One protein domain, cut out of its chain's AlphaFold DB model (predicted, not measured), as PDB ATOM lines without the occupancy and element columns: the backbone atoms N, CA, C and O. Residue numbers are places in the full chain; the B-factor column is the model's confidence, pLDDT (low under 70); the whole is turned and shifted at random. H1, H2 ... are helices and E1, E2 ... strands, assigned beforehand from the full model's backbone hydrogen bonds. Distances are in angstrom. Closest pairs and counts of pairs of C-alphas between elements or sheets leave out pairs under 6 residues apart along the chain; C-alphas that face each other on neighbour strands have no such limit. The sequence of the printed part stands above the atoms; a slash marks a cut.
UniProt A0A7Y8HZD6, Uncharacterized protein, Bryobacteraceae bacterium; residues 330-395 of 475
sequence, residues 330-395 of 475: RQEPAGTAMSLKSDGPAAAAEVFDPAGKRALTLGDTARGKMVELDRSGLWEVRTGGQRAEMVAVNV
ATOM      1  N   ARG A 330     -33.705  35.995  -7.967       76.62
ATOM      2  CA  ARG A 330     -32.886  36.123  -6.750       76.62
ATOM      3  C   ARG A 330     -31.790  35.067  -6.694       76.62
ATOM      4  O   ARG A 330     -31.903  34.004  -7.296       76.62
ATOM      5  N   GLN A 331     -30.726  35.395  -5.975       83.44
ATOM      6  CA  GLN A 331     -29.604  34.513  -5.675       83.44
ATOM      7  C   GLN A 331     -29.461  34.489  -4.159       83.44
ATOM      8  O   GLN A 331     -29.280  35.552  -3.573       83.44
ATOM      9  N   GLU A 332     -29.565  33.316  -3.545       87.25
ATOM     10  CA  GLU A 332     -29.522  33.162  -2.087       87.25
ATOM     11  C   GLU A 332     -28.608  31.989  -1.698       87.25
ATOM     12  O   GLU A 332     -28.536  30.998  -2.436       87.25
ATOM     13  N   PRO A 333     -27.902  32.061  -0.556       89.25
ATOM     14  CA  PRO A 333     -27.161  30.918  -0.056       89.25
ATOM     15  C   PRO A 333     -28.107  29.833   0.479       89.25
ATOM     16  O   PRO A 333     -29.164  30.124   1.050       89.25
ATOM     17  N   ALA A 334     -27.718  28.570   0.308       91.19
ATOM     18  CA  ALA A 334     -28.406  27.437   0.918       91.19
ATOM     19  C   ALA A 334     -28.431  27.577   2.452       91.19
ATOM     20  O   ALA A 334     -27.486  28.075   3.055       91.19
ATOM     21  N   GLY A 335     -29.529  27.160   3.082       87.25
ATOM     22  CA  GLY A 335     -29.765  27.328   4.520       87.25
ATOM     23  C   GLY A 335     -30.392  28.669   4.917       87.25
ATOM     24  O   GLY A 335     -30.733  28.854   6.082       87.25
ATOM     25  N   THR A 336     -30.605  29.592   3.976       87.12
ATOM     26  CA  THR A 336     -31.285  30.868   4.258       87.12
ATOM     27  C   THR A 336     -32.776  30.654   4.528       87.12
ATOM     28  O   THR A 336     -33.475  30.011   3.741       87.12
ATOM     29  N   ALA A 337     -33.284  31.239   5.615       87.06
ATOM     30  CA  ALA A 337     -34.717  31.341   5.870       87.06
ATOM     31  C   ALA A 337     -35.286  32.566   5.141       87.06
ATOM     32  O   ALA A 337     -34.956  33.709   5.458       87.06
ATOM     33  N   MET A 338     -36.154  32.337   4.161       82.06
ATOM     34  CA  MET A 338     -36.767  33.384   3.351       82.06
ATOM     35  C   MET A 338     -38.191  33.686   3.827       82.06
ATOM     36  O   MET A 338     -39.029  32.794   3.985       82.06
ATOM     37  N   SER A 339     -38.482  34.978   3.998       73.62
ATOM     38  CA  SER A 339     -39.835  35.503   4.185       73.62
ATOM     39  C   SER A 339     -40.355  36.065   2.863       73.62
ATOM     40  O   SER A 339     -39.695  36.886   2.236       73.62
ATOM     41  N   LEU A 340     -41.561  35.666   2.465       68.69
ATOM     42  CA  LEU A 340     -42.206  36.094   1.213       68.69
ATOM     43  C   LEU A 340     -43.112  37.320   1.397       68.69
ATOM     44  O   LEU A 340     -43.991  37.584   0.579       68.69
ATOM     45  N   LYS A 341     -42.940  38.062   2.496       56.94
ATOM     46  CA  LYS A 341     -43.652  39.323   2.711       56.94
ATOM     47  C   LYS A 341     -43.148  40.348   1.690       56.94
ATOM     48  O   LYS A 341     -42.140  41.000   1.921       56.94
ATOM     49  N   SER A 342     -43.840  40.459   0.561       48.53
ATOM     50  CA  SER A 342     -43.781  41.657  -0.278       48.53
ATOM     51  C   SER A 342     -44.373  42.829   0.512       48.53
ATOM     52  O   SER A 342     -45.353  42.630   1.237       48.53
ATOM     53  N   ASP A 343     -43.787  44.023   0.404       37.62
ATOM     54  CA  ASP A 343     -44.309  45.261   0.996       37.62
ATOM     55  C   ASP A 343     -45.676  45.610   0.379       37.62
ATOM     56  O   ASP A 343     -45.785  46.352  -0.599       37.62
ATOM     57  N   GLY A 344     -46.732  45.025   0.946       41.78
ATOM     58  CA  GLY A 344     -48.130  45.148   0.542       41.78
ATOM     59  C   GLY A 344     -49.004  44.106   1.259       41.78
ATOM     60  O   GLY A 344     -48.474  43.199   1.908       41.78
ATOM     61  N   PRO A 345     -50.345  44.208   1.199       37.31
ATOM     62  CA  PRO A 345     -51.229  43.290   1.911       37.31
ATOM     63  C   PRO A 345     -51.028  41.863   1.391       37.31
ATOM     64  O   PRO A 345     -51.381  41.572   0.253       37.31
ATOM     65  N   ALA A 346     -50.441  41.002   2.228       43.78
ATOM     66  CA  ALA A 346     -50.383  39.544   2.113       43.78
ATOM     67  C   ALA A 346     -50.452  39.001   0.671       43.78
ATOM     68  O   ALA A 346     -51.438  38.372   0.281       43.78
ATOM     69  N   ALA A 347     -49.393  39.200  -0.119       56.28
ATOM     70  CA  ALA A 347     -49.231  38.440  -1.352       56.28
ATOM     71  C   ALA A 347     -48.985  36.973  -0.970       56.28
ATOM     72  O   ALA A 347     -47.860  36.546  -0.724       56.28
ATOM     73  N   ALA A 348     -50.065  36.205  -0.837       67.31
ATOM     74  CA  ALA A 348     -49.979  34.772  -0.666       67.31
ATOM     75  C   ALA A 348     -49.201  34.202  -1.863       67.31
ATOM     76  O   ALA A 348     -49.553  34.450  -3.023       67.31
ATOM     77  N   ALA A 349     -48.126  33.474  -1.569       77.44
ATOM     78  CA  ALA A 349     -47.271  32.848  -2.565       77.44
ATOM     79  C   ALA A 349     -47.138  31.348  -2.290       77.44
ATOM     80  O   ALA A 349     -47.109  30.917  -1.135       77.44
ATOM     81  N   GLU A 350     -47.084  30.557  -3.352       86.56
ATOM     82  CA  GLU A 350     -46.681  29.157  -3.306       86.56
ATOM     83  C   GLU A 350     -45.193  29.060  -3.604       86.56
ATOM     84  O   GLU A 350     -44.693  29.749  -4.489       86.56
ATOM     85  N   VAL A 351     -44.494  28.183  -2.894       89.06
ATOM     86  CA  VAL A 351     -43.077  27.918  -3.149       89.06
ATOM     87  C   VAL A 351     -42.912  26.471  -3.553       89.06
ATOM     88  O   VAL A 351     -43.429  25.579  -2.877       89.06
ATOM     89  N   PHE A 352     -42.169  26.242  -4.626       91.62
ATOM     90  CA  PHE A 352     -41.776  24.929  -5.110       91.62
ATOM     91  C   PHE A 352     -40.266  24.771  -4.971       91.62
ATOM     92  O   PHE A 352     -39.499  25.673  -5.314       91.62
ATOM     93  N   ASP A 353     -39.857  23.619  -4.452       92.12
ATOM     94  CA  ASP A 353     -38.457  23.239  -4.336       92.12
ATOM     95  C   ASP A 353     -37.839  22.927  -5.718       92.12
ATOM     96  O   ASP A 353     -38.556  22.847  -6.726       92.12
ATOM     97  N   PRO A 354     -36.513  22.711  -5.809       92.06
ATOM     98  CA  PRO A 354     -35.849  22.405  -7.074       92.06
ATOM     99  C   PRO A 354     -36.330  21.114  -7.753       92.06
ATOM    100  O   PRO A 354     -36.124  20.949  -8.956       92.06
ATOM    101  N   ALA A 355     -36.978  20.208  -7.013       90.81
ATOM    102  CA  ALA A 355     -37.593  18.993  -7.544       90.81
ATOM    103  C   ALA A 355     -39.048  19.217  -8.008       90.81
ATOM    104  O   ALA A 355     -39.685  18.288  -8.509       90.81
ATOM    105  N   GLY A 356     -39.583  20.433  -7.865       88.69
ATOM    106  CA  GLY A 356     -40.955  20.796  -8.217       88.69
ATOM    107  C   GLY A 356     -41.991  20.401  -7.165       88.69
ATOM    108  O   GLY A 356     -43.194  20.477  -7.428       88.69
ATOM    109  N   LYS A 357     -41.569  19.976  -5.970       91.62
ATOM    110  CA  LYS A 357     -42.474  19.683  -4.861       91.62
ATOM    111  C   LYS A 357     -42.799  20.977  -4.125       91.62
ATOM    112  O   LYS A 357     -41.937  21.801  -3.840       91.62
ATOM    113  N   ARG A 358     -44.071  21.151  -3.779       91.25
ATOM    114  CA  ARG A 358     -44.533  22.331  -3.047       91.25
ATOM    115  C   ARG A 358     -43.979  22.339  -1.616       91.25
ATOM    116  O   ARG A 358     -44.322  21.459  -0.824       91.25
ATOM    117  N   ALA A 359     -43.169  23.343  -1.302       88.75
ATOM    118  CA  ALA A 359     -42.575  23.593   0.008       88.75
ATOM    119  C   ALA A 359     -43.464  24.481   0.898       88.75
ATOM    120  O   ALA A 359     -43.601  24.210   2.091       88.75
ATOM    121  N   LEU A 360     -44.127  25.493   0.319       87.25
ATOM    122  CA  LEU A 360     -45.111  26.340   1.009       87.25
ATOM    123  C   LEU A 360     -46.383  26.526   0.182       87.25
ATOM    124  O   LEU A 360     -46.341  26.600  -1.046       87.25
ATOM    125  N   THR A 361     -47.518  26.627   0.874       85.00
ATOM    126  CA  THR A 361     -48.815  26.981   0.280       85.00
ATOM    127  C   THR A 361     -49.121  28.470   0.431       85.00
ATOM    128  O   THR A 361     -48.616  29.122   1.346       85.00
ATOM    129  N   LEU A 362     -50.056  28.980  -0.382       78.69
ATOM    130  CA  LEU A 362     -50.632  30.324  -0.227       78.69
ATOM    131  C   LEU A 362     -51.050  30.618   1.226       78.69
ATOM    132  O   LEU A 362     -50.751  31.682   1.765       78.69
ATOM    133  N   GLY A 363     -51.715  29.656   1.876       74.75
ATOM    134  CA  GLY A 363     -52.189  29.793   3.254       74.75
ATOM    135  C   GLY A 363     -51.068  29.818   4.294       74.75
ATOM    136  O   GLY A 363     -51.204  30.489   5.313       74.75
ATOM    137  N   ASP A 364     -49.955  29.123   4.050       79.56
ATOM    138  CA  ASP A 364     -48.778  29.178   4.926       79.56
ATOM    139  C   ASP A 364     -48.083  30.535   4.840       79.56
ATOM    140  O   ASP A 364     -47.769  31.139   5.867       79.56
ATOM    141  N   THR A 365     -47.916  31.040   3.621       73.25
ATOM    142  CA  THR A 365     -47.326  32.354   3.364       73.25
ATOM    143  C   THR A 365     -48.187  33.475   3.943       73.25
ATOM    144  O   THR A 365     -47.665  34.379   4.593       73.25
ATOM    145  N   ALA A 366     -49.516  33.383   3.814       72.75
ATOM    146  CA  ALA A 366     -50.449  34.328   4.431       72.75
ATOM    147  C   ALA A 366     -50.365  34.336   5.971       72.75
ATOM    148  O   ALA A 366     -50.581  35.371   6.596       72.75
ATOM    149  N   ARG A 367     -49.996  33.205   6.593       78.88
ATOM    150  CA  ARG A 367     -49.705  33.105   8.036       78.88
ATOM    151  C   ARG A 367     -48.291  33.571   8.408       78.88
ATOM    152  O   ARG A 367     -47.913  33.480   9.573       78.88
ATOM    153  N   GLY A 368     -47.511  34.063   7.446       74.00
ATOM    154  CA  GLY A 368     -46.149  34.546   7.658       74.00
ATOM    155  C   GLY A 368     -45.124  33.439   7.896       74.00
ATOM    156  O   GLY A 368     -44.080  33.713   8.485       74.00
ATOM    157  N   LYS A 369     -45.408  32.199   7.475       81.56
ATOM    158  CA  LYS A 369     -44.446  31.100   7.577       81.56
ATOM    159  C   LYS A 369     -43.255  31.366   6.649       81.56
ATOM    160  O   LYS A 369     -43.444  31.717   5.487       81.56
ATOM    161  N   MET A 370     -42.047  31.185   7.171       83.12
ATOM    162  CA  MET A 370     -40.811  31.255   6.389       83.12
ATOM    163  C   MET A 370     -40.533  29.912   5.703       83.12
ATOM    164  O   MET A 370     -40.934  28.859   6.206       83.12
ATOM    165  N   VAL A 371     -39.854  29.956   4.557       86.94
ATOM    166  CA  VAL A 371     -39.299  28.768   3.894       86.94
ATOM    167  C   VAL A 371     -37.805  28.702   4.163       86.94
ATOM    168  O   VAL A 371     -37.105  29.697   3.994       86.94
ATOM    169  N   GLU A 372     -37.314  27.541   4.576       90.56
ATOM    170  CA  GLU A 372     -35.879  27.272   4.637       90.56
ATOM    171  C   GLU A 372     -35.418  26.751   3.276       90.56
ATOM    172  O   GLU A 372     -35.947  25.763   2.765       90.56
ATOM    173  N   LEU A 373     -34.444  27.434   2.676       91.19
ATOM    174  CA  LEU A 373     -33.848  27.059   1.396       91.19
ATOM    175  C   LEU A 373     -32.778  25.981   1.613       91.19
ATOM    176  O   LEU A 373     -31.586  26.209   1.426       91.19
ATOM    177  N   ASP A 374     -33.207  24.803   2.053       90.00
ATOM    178  CA  ASP A 374     -32.364  23.698   2.538       90.00
ATOM    179  C   ASP A 374     -31.578  22.949   1.444       90.00
ATOM    180  O   ASP A 374     -30.750  22.084   1.734       90.00
ATOM    181  N   ARG A 375     -31.841  23.258   0.172       91.00
ATOM    182  CA  ARG A 375     -31.275  22.565  -0.989       91.00
ATOM    183  C   ARG A 375     -30.826  23.547  -2.056       91.00
ATOM    184  O   ARG A 375     -31.555  24.476  -2.409       91.00
ATOM    185  N   SER A 376     -29.654  23.277  -2.628       92.75
ATOM    186  CA  SER A 376     -29.179  23.987  -3.812       92.75
ATOM    187  C   SER A 376     -30.027  23.633  -5.035       92.75
ATOM    188  O   SER A 376     -30.519  22.512  -5.186       92.75
ATOM    189  N   GLY A 377     -30.215  24.609  -5.915       93.88
ATOM    190  CA  GLY A 377     -31.076  24.476  -7.080       93.88
ATOM    191  C   GLY A 377     -31.920  25.710  -7.332       93.88
ATOM    192  O   GLY A 377     -31.753  26.756  -6.714       93.88
ATOM    193  N   LEU A 378     -32.841  25.574  -8.274       93.62
ATOM    194  CA  LEU A 378     -33.742  26.641  -8.679       93.62
ATOM    195  C   LEU A 378     -35.114  26.433  -8.046       93.62
ATOM    196  O   LEU A 378     -35.856  25.543  -8.459       93.62
ATOM    197  N   TRP A 379     -35.426  27.269  -7.066       93.12
ATOM    198  CA  TRP A 379     -36.721  27.337  -6.402       93.12
ATOM    199  C   TRP A 379     -37.654  28.263  -7.181       93.12
ATOM    200  O   TRP A 379     -37.221  29.279  -7.729       93.12
ATOM    201  N   GLU A 380     -38.937  27.916  -7.233       91.06
ATOM    202  CA  GLU A 380     -39.958  28.694  -7.939       91.06
ATOM    203  C   GLU A 380     -40.962  29.258  -6.935       91.06
ATOM    204  O   GLU A 380     -41.572  28.515  -6.166       91.06
ATOM    205  N   VAL A 381     -41.152  30.575  -6.951       87.38
ATOM    206  CA  VAL A 381     -42.134  31.277  -6.123       87.38
ATOM    207  C   VAL A 381     -43.261  31.755  -7.030       87.38
ATOM    208  O   VAL A 381     -43.031  32.505  -7.969       87.38
ATOM    209  N   ARG A 382     -44.495  31.331  -6.769       85.00
ATOM    210  CA  ARG A 382     -45.682  31.740  -7.530       85.00
ATOM    211  C   ARG A 382     -46.575  32.599  -6.660       85.00
ATOM    212  O   ARG A 382     -47.129  32.115  -5.678       85.00
ATOM    213  N   THR A 383     -46.754  33.857  -7.030       73.62
ATOM    214  CA  THR A 383     -47.706  34.742  -6.347       73.62
ATOM    215  C   THR A 383     -49.116  34.567  -6.919       73.62
ATOM    216  O   THR A 383     -49.285  34.179  -8.078       73.62
ATOM    217  N   GLY A 384     -50.151  34.878  -6.125       57.75
ATOM    218  CA  GLY A 384     -51.568  34.775  -6.526       57.75
ATOM    219  C   GLY A 384     -51.979  35.545  -7.799       57.75
ATOM    220  O   GLY A 384     -53.104  35.382  -8.260       57.75
ATOM    221  N   GLY A 385     -51.077  36.344  -8.388       55.44
ATOM    222  CA  GLY A 385     -51.239  37.058  -9.661       55.44
ATOM    223  C   GLY A 385     -50.542  36.424 -10.876       55.44
ATOM    224  O   GLY A 385     -50.302  37.127 -11.848       55.44
ATOM    225  N   GLN A 386     -50.195  35.130 -10.842       53.56
ATOM    226  CA  GLN A 386     -49.544  34.361 -11.930       53.56
ATOM    227  C   GLN A 386     -48.075  34.693 -12.239       53.56
ATOM    228  O   GLN A 386     -47.463  34.007 -13.059       53.56
ATOM    229  N   ARG A 387     -47.470  35.691 -11.588       61.81
ATOM    230  CA  ARG A 387     -46.048  35.991 -11.790       61.81
ATOM    231  C   ARG A 387     -45.208  34.985 -11.001       61.81
ATOM    232  O   ARG A 387     -45.273  34.950  -9.770       61.81
ATOM    233  N   ALA A 388     -44.489  34.136 -11.733       73.62
ATOM    234  CA  ALA A 388     -43.464  33.272 -11.171       73.62
ATOM    235  C   ALA A 388     -42.184  34.087 -10.949       73.62
ATOM    236  O   ALA A 388     -41.849  34.960 -11.748       73.62
ATOM    237  N   GLU A 389     -41.482  33.800  -9.867       81.62
ATOM    238  CA  GLU A 389     -40.146  34.294  -9.573       81.62
ATOM    239  C   GLU A 389     -39.233  33.088  -9.397       81.62
ATOM    240  O   GLU A 389     -39.650  32.039  -8.895       81.62
ATOM    241  N   MET A 390     -37.980  33.235  -9.812       88.25
ATOM    242  CA  MET A 390     -36.979  32.185  -9.686       88.25
ATOM    243  C   MET A 390     -35.939  32.584  -8.649       88.25
ATOM    244  O   MET A 390     -35.275  33.615  -8.770       88.25
ATOM    245  N   VAL A 391     -35.754  31.734  -7.646       90.62
ATOM    246  CA  VAL A 391     -34.709  31.890  -6.634       90.62
ATOM    247  C   VAL A 391     -33.655  30.820  -6.881       90.62
ATOM    248  O   VAL A 391     -33.897  29.625  -6.721       90.62
ATOM    249  N   ALA A 392     -32.474  31.246  -7.307       93.19
ATOM    250  CA  ALA A 392     -31.321  30.379  -7.443       93.19
ATOM    251  C   ALA A 392     -30.612  30.251  -6.096       93.19
ATOM    252  O   ALA A 392     -30.087  31.223  -5.554       93.19
ATOM    253  N   VAL A 393     -30.610  29.035  -5.568       94.31
ATOM    254  CA  VAL A 393     -30.009  28.702  -4.284       94.31
ATOM    255  C   VAL A 393     -28.704  27.967  -4.525       94.31
ATOM    256  O   VAL A 393     -28.668  26.927  -5.192       94.31
ATOM    257  N   ASN A 394     -27.621  28.515  -3.991       93.81
ATOM    258  CA  ASN A 394     -26.267  28.005  -4.165       93.81
ATOM    259  C   ASN A 394     -25.592  27.827  -2.804       93.81
ATOM    260  O   ASN A 394     -25.909  28.542  -1.862       93.81
ATOM    261  N   VAL A 395     -24.658  26.885  -2.683       90.75
ATOM    262  CA  VAL A 395     -23.823  26.781  -1.473       90.75
ATOM    263  C   VAL A 395     -22.950  28.035  -1.367       90.75
ATOM    264  O   VAL A 395     -22.506  28.554  -2.399       90.75
TER     265      VAL A 395
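This is residues 330 to 395 of the 475 residues of an uncharacterized protein of Bryobacteraceae bacterium (UniProt A0A7Y8HZD6). A strongly twisted sheet of five strands curves into a trough, crossed on its open side by residues 334 to 348 and 367 to 376, with 337 to 338 paired antiparallel to 371 to 372. The short helix H1 only grazes the sheet. The 66 printed residues hold E1, E2, E3, H1, E4, E5; the mixed sheet runs E1 E5 E4 E2 E3. Under half lie in named elements, mostly strand; the whole is compact, radius of gyration of the C-alphas 10.9 A, spanning 32 by 20 by 18 A.

Start at E1, residues 330 to 333, parallel to E5, residues 388 to 394; N 332 and O 392 are 2.9 A apart. E2, residues 349 to 352, forms a hairpin with E3, residues 358 to 360; N 359 to O 351 is 2.7 A. The closest C-alphas of E2 and H1, residues 362 to 366, are Ala 349 and Leu 362, 4.8 A; H1's O i to N i+4 pair is within hydrogen-bond range. E4, residues 377 to 383, is antiparallel to E2, N 350 to O 382 2.8 A, and forms a hairpin with E5, N 379 to O 391 2.8 A.

Find C-alpha 330 at (-32.886, 36.123, -6.750), where E1 begins. E4 runs 19.6 A; E5 runs 19.3 A to C-alpha 394 at (-26.267, 28.005, -4.165).

The printed part has no cut; E1 to E2 is a long link. Look for pLDDT under 70 at residues 340 to 348 and 384 to 387.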